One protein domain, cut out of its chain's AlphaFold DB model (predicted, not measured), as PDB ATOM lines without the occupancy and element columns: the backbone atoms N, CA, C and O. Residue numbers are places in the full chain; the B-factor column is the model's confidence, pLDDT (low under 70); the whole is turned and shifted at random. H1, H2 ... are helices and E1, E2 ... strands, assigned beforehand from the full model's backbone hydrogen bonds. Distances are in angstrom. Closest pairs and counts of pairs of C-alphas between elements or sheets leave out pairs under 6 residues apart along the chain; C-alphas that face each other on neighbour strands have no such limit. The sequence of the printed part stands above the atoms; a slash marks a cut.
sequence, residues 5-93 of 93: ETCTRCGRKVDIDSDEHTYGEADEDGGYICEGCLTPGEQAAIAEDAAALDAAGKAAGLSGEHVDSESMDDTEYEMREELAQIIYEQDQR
ATOM      1  N   GLU A   5      59.172 -13.060  61.510       81.31
ATOM      2  CA  GLU A   5      58.571 -14.382  61.364       81.31
ATOM      3  C   GLU A   5      58.066 -14.612  59.943       81.31
ATOM      4  O   GLU A   5      57.712 -13.694  59.202       81.31
ATOM      5  N   THR A   6      58.098 -15.871  59.508       85.69
ATOM      6  CA  THR A   6      57.631 -16.256  58.173       85.69
ATOM      7  C   THR A   6      56.297 -16.961  58.305       85.69
ATOM      8  O   THR A   6      56.219 -18.006  58.938       85.69
ATOM      9  N   CYS A   7      55.265 -16.416  57.658       86.38
ATOM     10  CA  CYS A   7      53.950 -17.037  57.635       86.38
ATOM     11  C   CYS A   7      54.018 -18.425  56.982       86.38
ATOM     12  O   CYS A   7      54.397 -18.537  55.812       86.38
ATOM     13  N   THR A   8      53.593 -19.468  57.690       88.62
ATOM     14  CA  THR A   8      53.608 -20.856  57.200       88.62
ATOM     15  C   THR A   8      52.658 -21.074  56.019       88.62
ATOM     16  O   THR A   8      52.918 -21.922  55.165       88.62
ATOM     17  N   ARG A   9      51.595 -20.262  55.899       87.50
ATOM     18  CA  ARG A   9      50.590 -20.372  54.824       87.50
ATOM     19  C   ARG A   9      50.981 -19.673  53.524       87.50
ATOM     20  O   ARG A   9      50.772 -20.232  52.449       87.50
ATOM     21  N   CYS A  10      51.507 -18.449  53.589       87.31
ATOM     22  CA  CYS A  10      51.823 -17.659  52.387       87.31
ATOM     23  C   CYS A  10      53.315 -17.378  52.176       87.31
ATOM     24  O   CYS A  10      53.678 -16.790  51.157       87.31
ATOM     25  N   GLY A  11      54.181 -17.756  53.120       85.31
ATOM     26  CA  GLY A  11      55.626 -17.522  53.055       85.31
ATOM     27  C   GLY A  11      56.036 -16.053  53.189       85.31
ATOM     28  O   GLY A  11      57.208 -15.723  52.997       85.31
ATOM     29  N   ARG A  12      55.095 -15.148  53.484       84.00
ATOM     30  CA  ARG A  12      55.393 -13.730  53.706       84.00
ATOM     31  C   ARG A  12      56.187 -13.579  55.000       84.00
ATOM     32  O   ARG A  12      55.771 -14.096  56.032       84.00
ATOM     33  N   LYS A  13      57.295 -12.839  54.934       83.88
ATOM     34  CA  LYS A  13      58.013 -12.370  56.120       83.88
ATOM     35  C   LYS A  13      57.284 -11.177  56.713       83.88
ATOM     36  O   LYS A  13      56.987 -10.232  55.979       83.88
ATOM     37  N   VAL A  14      56.994 -11.256  57.998       77.12
ATOM     38  CA  VAL A  14      56.304 -10.231  58.770       77.12
ATOM     39  C   VAL A  14      57.249  -9.748  59.854       77.12
ATOM     40  O   VAL A  14      57.964 -10.544  60.460       77.12
ATOM     41  N   ASP A  15      57.306  -8.433  59.999       77.31
ATOM     42  CA  ASP A  15      58.030  -7.760  61.068       77.31
ATOM     43  C   ASP A  15      57.182  -7.862  62.337       77.31
ATOM     44  O   ASP A  15      56.056  -7.366  62.359       77.31
ATOM     45  N   ILE A  16      57.676  -8.582  63.342       70.00
ATOM     46  CA  ILE A  16      56.955  -8.797  64.608       70.00
ATOM     47  C   ILE A  16      57.346  -7.775  65.682       70.00
ATOM     48  O   ILE A  16      56.661  -7.679  66.696       70.00
ATOM     49  N   ASP A  17      58.396  -6.989  65.433       62.19
ATOM     50  CA  ASP A  17      58.875  -5.915  66.313       62.19
ATOM     51  C   ASP A  17      58.246  -4.555  65.983       62.19
ATOM     52  O   ASP A  17      58.465  -3.576  66.695       62.19
ATOM     53  N   SER A  18      57.498  -4.447  64.880       60.88
ATOM     54  CA  SER A  18      56.864  -3.184  64.523       60.88
ATOM     55  C   SER A  18      55.640  -2.913  65.396       60.88
ATOM     56  O   SER A  18      54.738  -3.747  65.480       60.88
ATOM     57  N   ASP A  19      55.555  -1.695  65.936       53.66
ATOM     58  CA  ASP A  19      54.379  -1.134  66.624       53.66
ATOM     59  C   ASP A  19      53.082  -1.265  65.788       53.66
ATOM     60  O   ASP A  19      51.966  -1.226  66.312       53.66
ATOM     61  N   GLU A  20      53.223  -1.444  64.468       47.16
ATOM     62  CA  GLU A  20      52.197  -1.997  63.586       47.16
ATOM     63  C   GLU A  20      52.038  -3.502  63.850       47.16
ATOM     64  O   GLU A  20      52.444  -4.342  63.047       47.16
ATOM     65  N   HIS A  21      51.439  -3.854  64.991       51.22
ATOM     66  CA  HIS A  21      51.062  -5.225  65.320       51.22
ATOM     67  C   HIS A  21      50.302  -5.874  64.154       51.22
ATOM     68  O   HIS A  21      49.093  -5.694  63.994       51.22
ATOM     69  N   THR A  22      50.996  -6.663  63.336       56.97
ATOM     70  CA  THR A  22      50.354  -7.569  62.386       56.97
ATOM     71  C   THR A  22      49.995  -8.810  63.184       56.97
ATOM     72  O   THR A  22      50.747  -9.784  63.232       56.97
ATOM     73  N   TYR A  23      48.870  -8.720  63.898       64.12
ATOM     74  CA  TYR A  23      48.333  -9.789  64.734       64.12
ATOM     75  C   TYR A  23      48.247 -11.079  63.909       64.12
ATOM     76  O   TYR A  23      47.462 -11.197  62.970       64.12
ATOM     77  N   GLY A  24      49.129 -12.020  64.217       70.12
ATOM     78  CA  GLY A  24      49.119 -13.363  63.660       70.12
ATOM     79  C   GLY A  24      48.822 -14.385  64.744       70.12
ATOM     80  O   GLY A  24      48.751 -14.049  65.924       70.12
ATOM     81  N   GLU A  25      48.654 -15.631  64.334       73.94
ATOM     82  CA  GLU A  25      48.425 -16.759  65.235       73.94
ATOM     83  C   GLU A  25      49.564 -17.765  65.087       73.94
ATOM     84  O   GLU A  25      50.118 -17.912  63.996       73.94
ATOM     85  N   ALA A  26      49.916 -18.460  66.164       76.50
ATOM     86  CA  ALA A  26      50.761 -19.640  66.066       76.50
ATOM     87  C   ALA A  26      49.896 -20.849  65.675       76.50
ATOM     88  O   ALA A  26      48.825 -21.048  66.239       76.50
ATOM     89  N   ASP A  27      50.351 -21.661  64.726       77.00
ATOM     90  CA  ASP A  27      49.735 -22.949  64.430       77.00
ATOM     91  C   ASP A  27      50.022 -23.977  65.540       77.00
ATOM     92  O   ASP A  27      50.783 -23.726  66.478       77.00
ATOM     93  N   GLU A  28      49.410 -25.158  65.433       75.81
ATOM     94  CA  GLU A  28      49.541 -26.240  66.419       75.81
ATOM     95  C   GLU A  28      50.990 -26.744  66.606       75.81
ATOM     96  O   GLU A  28      51.326 -27.268  67.670       75.81
ATOM     97  N   ASP A  29      51.851 -26.564  65.602       77.88
ATOM     98  CA  ASP A  29      53.278 -26.904  65.605       77.88
ATOM     99  C   ASP A  29      54.170 -25.711  66.031       77.88
ATOM    100  O   ASP A  29      55.401 -25.827  66.069       77.88
ATOM    101  N   GLY A  30      53.567 -24.566  66.374       75.12
ATOM    102  CA  GLY A  30      54.251 -23.335  66.774       75.12
ATOM    103  C   GLY A  30      54.702 -22.451  65.605       75.12
ATOM    104  O   GLY A  30      55.550 -21.580  65.793       75.12
ATOM    105  N   GLY A  31      54.186 -22.673  64.393       80.81
ATOM    106  CA  GLY A  31      54.500 -21.860  63.217       80.81
ATOM    107  C   GLY A  31      53.652 -20.589  63.118       80.81
ATOM    108  O   GLY A  31      52.453 -20.624  63.340       80.81
ATOM    109  N   TYR A  32      54.231 -19.457  62.723       84.00
ATOM    110  CA  TYR A  32      53.481 -18.200  62.595       84.00
ATOM    111  C   TYR A  32      52.532 -18.181  61.382       84.00
ATOM    112  O   TYR A  32      52.914 -18.548  60.269       84.00
ATOM    113  N   ILE A  33      51.316 -17.663  61.557       84.19
ATOM    114  CA  ILE A  33      50.324 -17.389  60.512       84.19
ATOM    115  C   ILE A  33      49.989 -15.897  60.536       84.19
ATOM    116  O   ILE A  33      49.448 -15.385  61.507       84.19
ATOM    117  N   CYS A  34      50.242 -15.188  59.433       84.56
ATOM    118  CA  CYS A  34      49.910 -13.764  59.338       84.56
ATOM    119  C   CYS A  34      48.394 -13.512  59.257       84.56
ATOM    120  O   CYS A  34      47.678 -14.301  58.635       84.56
ATOM    121  N   GLU A  35      47.942 -12.341  59.717       81.38
ATOM    122  CA  GLU A  35      46.539 -11.887  59.698       81.38
ATOM    123  C   GLU A  35      45.807 -12.155  58.371       81.38
ATOM    124  O   GLU A  35      44.708 -12.704  58.335       81.38
ATOM    125  N   GLY A  36      46.453 -11.842  57.240       82.62
ATOM    126  CA  GLY A  36      45.866 -12.019  55.906       82.62
ATOM    127  C   GLY A  36      45.650 -13.478  55.482       82.62
ATOM    128  O   GLY A  36      45.055 -13.728  54.435       82.62
ATOM    129  N   CYS A  37      46.159 -14.435  56.256       86.06
ATOM    130  CA  CYS A  37      45.949 -15.865  56.066       86.06
ATOM    131  C   CYS A  37      45.053 -16.483  57.144       86.06
ATOM    132  O   CYS A  37      44.779 -17.681  57.045       86.06
ATOM    133  N   LEU A  38      44.603 -15.703  58.131       85.31
ATOM    134  CA  LEU A  38      43.636 -16.150  59.124       85.31
ATOM    135  C   LEU A  38      42.248 -16.228  58.494       85.31
ATOM    136  O   LEU A  38      41.804 -15.342  57.757       85.31
ATOM    137  N   THR A  39      41.548 -17.308  58.795       85.56
ATOM    138  CA  THR A  39      40.145 -17.475  58.448       85.56
ATOM    139  C   THR A  39      39.263 -16.641  59.384       85.56
ATOM    140  O   THR A  39      39.666 -16.320  60.503       85.56
ATOM    141  N   PRO A  40      38.017 -16.326  58.986       82.81
ATOM    142  CA  PRO A  40      37.082 -15.637  59.874       82.81
ATOM    143  C   PRO A  40      36.814 -16.379  61.193       82.81
ATOM    144  O   PRO A  40      36.493 -15.744  62.190       82.81
ATOM    145  N   GLY A  41      36.926 -17.715  61.200       82.50
ATOM    146  CA  GLY A  41      36.776 -18.522  62.412       82.50
ATOM    147  C   GLY A  41      37.960 -18.373  63.366       82.50
ATOM    148  O   GLY A  41      37.752 -18.173  64.555       82.50
ATOM    149  N   GLU A  42      39.183 -18.395  62.836       81.50
ATOM    150  CA  GLU A  42      40.417 -18.177  63.609       81.50
ATOM    151  C   GLU A  42      40.454 -16.762  64.199       81.50
ATOM    152  O   GLU A  42      40.694 -16.585  65.387       81.50
ATOM    153  N   GLN A  43      40.072 -15.746  63.417       80.75
ATOM    154  CA  GLN A  43      39.962 -14.373  63.928       80.75
ATOM    155  C   GLN A  43      38.943 -14.243  65.070       80.75
ATOM    156  O   GLN A  43      39.176 -13.499  66.022       80.75
ATOM    157  N   ALA A  44      37.810 -14.951  64.987       80.69
ATOM    158  CA  ALA A  44      36.815 -14.950  66.055       80.69
ATOM    159  C   ALA A  44      37.344 -15.636  67.325       80.69
ATOM    160  O   ALA A  44      37.155 -15.099  68.413       80.69
ATOM    161  N   ALA A  45      38.051 -16.762  67.182       79.50
ATOM    162  CA  ALA A  45      38.668 -17.469  68.303       79.50
ATOM    163  C   ALA A  45      39.710 -16.599  69.025       79.50
ATOM    164  O   ALA A  45      39.642 -16.463  70.241       79.50
ATOM    165  N   ILE A  46      40.583 -15.905  68.283       78.38
ATOM    166  CA  ILE A  46      41.569 -14.972  68.859       78.38
ATOM    167  C   ILE A  46      40.880 -13.867  69.669       78.38
ATOM    168  O   ILE A  46      41.320 -13.525  70.766       78.38
ATOM    169  N   ALA A  47      39.792 -13.298  69.142       75.62
ATOM    170  CA  ALA A  47      39.047 -12.255  69.840       75.62
ATOM    171  C   ALA A  47      38.376 -12.777  71.124       75.62
ATOM    172  O   ALA A  47      38.349 -12.072  72.135       75.62
ATOM    173  N   GLU A  48      37.845 -14.002  71.094       79.31
ATOM    174  CA  GLU A  48      37.256 -14.664  72.261       79.31
ATOM    175  C   GLU A  48      38.314 -14.993  73.325       79.31
ATOM    176  O   GLU A  48      38.109 -14.676  74.499       79.31
ATOM    177  N   ASP A  49      39.464 -15.533  72.922       78.50
ATOM    178  CA  ASP A  49      40.579 -15.856  73.815       78.50
ATOM    179  C   ASP A  49      41.176 -14.596  74.447       78.50
ATOM    180  O   ASP A  49      41.394 -14.549  75.660       78.50
ATOM    181  N   ALA A  50      41.371 -13.533  73.661       75.44
ATOM    182  CA  ALA A  50      41.831 -12.243  74.170       75.44
ATOM    183  C   ALA A  50      40.853 -11.662  75.203       75.44
ATOM    184  O   ALA A  50      41.274 -11.178  76.257       75.44
ATOM    185  N   ALA A  51      39.544 -11.750  74.945       74.81
ATOM    186  CA  ALA A  51      38.524 -11.314  75.896       74.81
ATOM    187  C   ALA A  51      38.510 -12.179  77.170       74.81
ATOM    188  O   ALA A  51      38.330 -11.652  78.270       74.81
ATOM    189  N   ALA A  52      38.717 -13.492  77.043       76.25
ATOM    190  CA  ALA A  52      38.796 -14.407  78.177       76.25
ATOM    191  C   ALA A  52      40.040 -14.141  79.038       76.25
ATOM    192  O   ALA A  52      39.935 -14.112  80.265       76.25
ATOM    193  N   LEU A  53      41.195 -13.896  78.413       76.00
ATOM    194  CA  LEU A  53      42.439 -13.530  79.091       76.00
ATOM    195  C   LEU A  53      42.331 -12.171  79.786       76.00
ATOM    196  O   LEU A  53      42.722 -12.059  80.944       76.00
ATOM    197  N   ASP A  54      41.745 -11.163  79.137       76.69
ATOM    198  CA  ASP A  54      41.477  -9.859  79.758       76.69
ATOM    199  C   ASP A  54      40.531  -9.996  80.965       76.69
ATOM    200  O   ASP A  54      40.789  -9.442  82.037       76.69
ATOM    201  N   ALA A  55      39.470 -10.797  80.839       74.12
ATOM    202  CA  ALA A  55      38.557 -11.079  81.943       74.12
ATOM    203  C   ALA A  55      39.246 -11.837  83.093       74.12
ATOM    204  O   ALA A  55      39.027 -11.509  84.262       74.12
ATOM    205  N   ALA A  56      40.095 -12.821  82.781       76.69
ATOM    206  CA  ALA A  56      40.875 -13.566  83.766       76.69
ATOM    207  C   ALA A  56      41.911 -12.671  84.464       76.69
ATOM    208  O   ALA A  56      42.022 -12.710  85.688       76.69
ATOM    209  N   GLY A  57      42.602 -11.809  83.713       77.56
ATOM    210  CA  GLY A  57      43.519 -10.805  84.246       77.56
ATOM    211  C   GLY A  57      42.806  -9.836  85.187       77.56
ATOM    212  O   GLY A  57      43.252  -9.627  86.314       77.56
ATOM    213  N   LYS A  58      41.630  -9.335  84.795       76.00
ATOM    214  CA  LYS A  58      40.761  -8.520  85.661       76.00
ATOM    215  C   LYS A  58      40.357  -9.238  86.939       76.00
ATOM    216  O   LYS A  58      40.445  -8.656  88.017       76.00
ATOM    217  N   ALA A  59      39.950 -10.501  86.843       75.94
ATOM    218  CA  ALA A  59      39.601 -11.304  88.011       75.94
ATOM    219  C   ALA A  59      40.806 -11.551  88.938       75.94
ATOM    220  O   ALA A  59      40.638 -11.601  90.156       75.94
ATOM    221  N   ALA A  60      42.012 -11.656  88.376       76.19
ATOM    222  CA  ALA A  60      43.267 -11.778  89.111       76.19
ATOM    223  C   ALA A  60      43.798 -10.439  89.662       76.19
ATOM    224  O   ALA A  60      44.847 -10.421  90.301       76.19
ATOM    225  N   GLY A  61      43.096  -9.321  89.436       68.94
ATOM    226  CA  GLY A  61      43.540  -7.991  89.862       68.94
ATOM    227  C   GLY A  61      44.673  -7.405  89.013       68.94
ATOM    228  O   GLY A  61      45.249  -6.396  89.396       68.94
ATOM    229  N   LEU A  62      44.962  -7.993  87.850       66.94
ATOM    230  CA  LEU A  62      45.966  -7.539  86.878       66.94
ATOM    231  C   LEU A  62      45.405  -6.473  85.917       66.94
ATOM    232  O   LEU A  62      45.930  -6.259  84.827       66.94
ATOM    233  N   SER A  63      44.292  -5.828  86.277       56.88
ATOM    234  CA  SER A  63      43.628  -4.859  85.413       56.88
ATOM    235  C   SER A  63      44.169  -3.452  85.597       56.88
ATOM    236  O   SER A  63      43.711  -2.722  86.477       56.88
ATOM    237  N   GLY A  64      45.040  -3.051  84.678       51.34
ATOM    238  CA  GLY A  64      45.270  -1.649  84.355       51.34
ATOM    239  C   GLY A  64      46.694  -1.180  84.600       51.34
ATOM    240  O   GLY A  64      47.191  -1.253  85.713       51.34
ATOM    241  N   GLU A  65      47.247  -0.610  83.528       48.16
ATOM    242  CA  GLU A  65      48.457   0.209  83.474       48.16
ATOM    243  C   GLU A  65      49.759  -0.563  83.679       48.16
ATOM    244  O   GLU A  65      50.234  -0.706  84.791       48.16
ATOM    245  N   HIS A  66      50.320  -1.027  82.558       48.41
ATOM    246  CA  HIS A  66      51.680  -1.537  82.442       48.41
ATOM    247  C   HIS A  66      52.042  -2.628  83.468       48.41
ATOM    248  O   HIS A  66      52.370  -2.366  84.621       48.41
ATOM    249  N   VAL A  67      52.171  -3.874  83.000       48.25
ATOM    250  CA  VAL A  67      53.269  -4.697  83.526       48.25
ATOM    251  C   VAL A  67      54.535  -3.995  83.044       48.25
ATOM    252  O   VAL A  67      55.086  -4.324  81.998       48.25
ATOM    253  N   ASP A  68      54.882  -2.896  83.702       46.88
ATOM    254  CA  ASP A  68      56.070  -2.139  83.406       46.88
ATOM    255  C   ASP A  68      57.210  -3.030  83.875       46.88
ATOM    256  O   ASP A  68      57.495  -3.150  85.066       46.88
ATOM    257  N   SER A  69      57.828  -3.739  82.935       48.44
ATOM    258  CA  SER A  69      59.036  -4.501  83.223       48.44
ATOM    259  C   SER A  69      60.154  -3.605  83.772       48.44
ATOM    260  O   SER A  69      61.108  -4.130  84.341       48.44
ATOM    261  N   GLU A  70      60.045  -2.275  83.620       48.34
ATOM    262  CA  GLU A  70      60.949  -1.291  84.218       48.34
ATOM    263  C   GLU A  70      60.496  -0.815  85.610       48.34
ATOM    264  O   GLU A  70      61.328  -0.295  86.352       48.34
ATOM    265  N   SER A  71      59.238  -1.036  86.023       49.09
ATOM    266  CA  SER A  71      58.760  -0.709  87.376       49.09
ATOM    267  C   SER A  71      58.883  -1.869  88.363       49.09
ATOM    268  O   SER A  71      58.180  -1.865  89.377       49.09
ATOM    269  N   MET A  72      59.749  -2.857  88.100       53.78
ATOM    270  CA  MET A  72      60.233  -3.729  89.172       53.78
ATOM    271  C   MET A  72      60.818  -2.816  90.248       53.78
ATOM    272  O   MET A  72      61.922  -2.296  90.090       53.78
ATOM    273  N   ASP A  73      60.050  -2.557  91.302       59.62
ATOM    274  CA  ASP A  73      60.547  -1.763  92.408       59.62
ATOM    275  C   ASP A  73      61.708  -2.529  93.068       59.62
ATOM    276  O   ASP A  73      61.790  -3.760  92.976       59.62
ATOM    277  N   ASP A  74      62.642  -1.808  93.691       60.78
ATOM    278  CA  ASP A  74      63.840  -2.405  94.300       60.78
ATOM    279  C   ASP A  74      63.485  -3.555  95.275       60.78
ATOM    280  O   ASP A  74      64.252  -4.505  95.423       60.78
ATOM    281  N   THR A  75      62.278  -3.543  95.855       63.66
ATOM    282  CA  THR A  75      61.758  -4.608  96.725       63.66
ATOM    283  C   THR A  75      61.521  -5.911  95.962       63.66
ATOM    284  O   THR A  75      61.798  -6.981  96.499       63.66
ATOM    285  N   GLU A  76      61.007  -5.884  94.724       62.12
ATOM    286  CA  GLU A  76      60.817  -7.112  93.932       62.12
ATOM    287  C   GLU A  76      62.163  -7.729  93.529       62.12
ATOM    288  O   GLU A  76      62.315  -8.955  93.559       62.12
ATOM    289  N   TYR A  77      63.158  -6.897  93.205       65.88
ATOM    290  CA  TYR A  77      64.523  -7.362  92.953       65.88
ATOM    291  C   TYR A  77      65.134  -8.027  94.192       65.88
ATOM    292  O   TYR A  77      65.628  -9.152  94.089       65.88
ATOM    293  N   GLU A  78      65.034  -7.382  95.358       69.69
ATOM    294  CA  GLU A  78      65.517  -7.930  96.632       69.69
ATOM    295  C   GLU A  78      64.804  -9.247  96.987       69.69
ATOM    296  O   GLU A  78      65.454 -10.247  97.296       69.69
ATOM    297  N   MET A  79      63.475  -9.311  96.836       74.06
ATOM    298  CA  MET A  79      62.704 -10.537  97.091       74.06
ATOM    299  C   MET A  79      63.080 -11.686  96.142       74.06
ATOM    300  O   MET A  79      63.095 -12.847  96.558       74.06
ATOM    301  N   ARG A  80      63.387 -11.402  94.869       73.25
ATOM    302  CA  ARG A  80      63.847 -12.430  93.919       73.25
ATOM    303  C   ARG A  80      65.250 -12.931  94.241       73.25
ATOM    304  O   ARG A  80      65.496 -14.128  94.086       73.25
ATOM    305  N   GLU A  81      66.150 -12.052  94.677       71.38
ATOM    306  CA  GLU A  81      67.504 -12.440  95.084       71.38
ATOM    307  C   GLU A  81      67.464 -13.335  96.331       71.38
ATOM    308  O   GLU A  81      68.054 -14.420  96.328       71.38
ATOM    309  N   GLU A  82      66.671 -12.961  97.340       76.31
ATOM    310  CA  GLU A  82      66.456 -13.788  98.533       76.31
ATOM    311  C   GLU A  82      65.865 -15.161  98.178       76.31
ATOM    312  O   GLU A  82      66.334 -16.193  98.666       76.31
ATOM    313  N   LEU A  83      64.872 -15.206  97.282       75.12
ATOM    314  CA  LEU A  83      64.263 -16.463  96.847       75.12
ATOM    315  C   LEU A  83      65.267 -17.358  96.101       75.12
ATOM    316  O   LEU A  83      65.324 -18.565  96.351       75.12
ATOM    317  N   ALA A  84      66.078 -16.781  95.209       73.81
ATOM    318  CA  ALA A  84      67.106 -17.513  94.474       73.81
ATOM    319  C   ALA A  84      68.165 -18.104  95.419       73.81
ATOM    320  O   ALA A  84      68.588 -19.249  95.241       73.81
ATOM    321  N   GLN A  85      68.549 -17.354  96.454       75.94
ATOM    322  CA  GLN A  85      69.513 -17.802  97.450       75.94
ATOM    323  C   GLN A  85      68.959 -18.945  98.314       75.94
ATOM    324  O   GLN A  85      69.648 -19.946  98.516       75.94
ATOM    325  N   ILE A  86      67.693 -18.861  98.734       78.25
ATOM    326  CA  ILE A  86      67.014 -19.943  99.466       78.25
ATOM    327  C   ILE A  86      66.975 -21.232  98.634       78.25
ATOM    328  O   ILE A  86      67.244 -22.312  99.163       78.25
ATOM    329  N   ILE A  87      66.662 -21.141  97.338       75.19
ATOM    330  CA  ILE A  87      66.612 -22.310  96.446       75.19
ATOM    331  C   ILE A  87      68.002 -22.937  96.299       75.19
ATOM    332  O   ILE A  87      68.137 -24.155  96.411       75.19
ATOM    333  N   TYR A  88      69.040 -22.120  96.112       69.56
ATOM    334  CA  TYR A  88      70.417 -22.605  96.018       69.56
ATOM    335  C   TYR A  88      70.865 -23.328  97.298       69.56
ATOM    336  O   TYR A  88      71.469 -24.396  97.236       69.56
ATOM    337  N   GLU A  89      70.534 -22.785  98.470       70.00
ATOM    338  CA  GLU A  89      70.861 -23.407  99.757       70.00
ATOM    339  C   GLU A  89      70.064 -24.694 100.026       70.00
ATOM    340  O   GLU A  89      70.561 -25.591 100.713       70.00
ATOM    341  N   GLN A  90      68.847 -24.811  99.484       62.41
ATOM    342  CA  GLN A  90      68.061 -26.045  99.544       62.41
ATOM    343  C   GLN A  90      68.587 -27.133  98.602       62.41
ATOM    344  O   GLN A  90      68.540 -28.299  98.979       62.41
ATOM    345  N   ASP A  91      69.118 -26.771  97.431       61.34
ATOM    346  CA  ASP A  91      69.678 -27.720  96.454       61.34
ATOM    347  C   ASP A  91      71.072 -28.248  96.864       61.34
ATOM    348  O   ASP A  91      71.511 -29.306  96.416       61.34
ATOM    349  N   GLN A  92      71.775 -27.545  97.763       57.88
ATOM    350  CA  GLN A  92      73.069 -27.980  98.317       57.88
ATOM    351  C   GLN A  92      72.985 -28.821  99.603       57.88
ATOM    352  O   GLN A  92      74.026 -29.161 100.180       57.88
ATOM    353  N   ARG A  93      71.780 -29.154 100.069       52.88
ATOM    354  CA  ARG A  93      71.544 -30.030 101.227       52.88
ATOM    355  C   ARG A  93      71.157 -31.441 100.813       52.88
ATOM    356  O   ARG A  93      71.630 -32.371 101.508       52.88
TER     357      ARG A  93
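AT A GLANCE: This is residues 5 to 93 of the 93 residues of an uncharacterized protein of Actinobacteria bacterium 13_2_20CM_2_71_6 (UniProt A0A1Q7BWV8). The long helix H1 runs out from a small head of loops and short strand pairings, residues 5 to 39, and a long loop then leads away to a second helix, H2, which stands free at the far end of the model. The head and H2 make the two ends of an open, elongated shape. The printed part has 89 residues, with one named strand and two named helices in the order E1, H1, H2; under half of the residues are in named elements, and these are mostly helix. The whole is extended, with a radius of gyration of the C-alphas of 19.5 A and spans of 52 by 31 by 25 A.

HOW THE PARTS SIT: H1, residues 40 to 59, is apart from E1, residues 13 to 15. H1 is also apart from H2, residues 74 to 91, and E1 and H2 are apart. Residues 47 to 53 and 56 to 59 of H1 stand free. E1 pairs with no named strand, but its residues 13 to 14 pair antiparallel with residues 5 to 6. Residues 25 to 26 pair antiparallel with residues 32 to 33. In H1 and H2 every O i to N i+4 pair is within hydrogen-bond range.

IN THESE COORDINATES: H1 begins at C-alpha 40 (37.082, -15.637, 59.874) and is 28.6 A long from first to last C-alpha. H2 is 26.1 A long and ends at C-alpha 91 (69.678, -27.720, 96.454). E1, 6.8 A long, begins at C-alpha 13 (58.013, -12.370, 56.120).

THE WHOLE: The C-alphas farthest apart are those of Pro 40 and Arg 93, at 55.7 A. The printed part has no cut. Both links, residues 16 to 39 and 60 to 73, are long. Mean pLDDT of the printed part is 71.6; residues 17 to 23, 61 to 78, 88 and 90 to 93 are under 70.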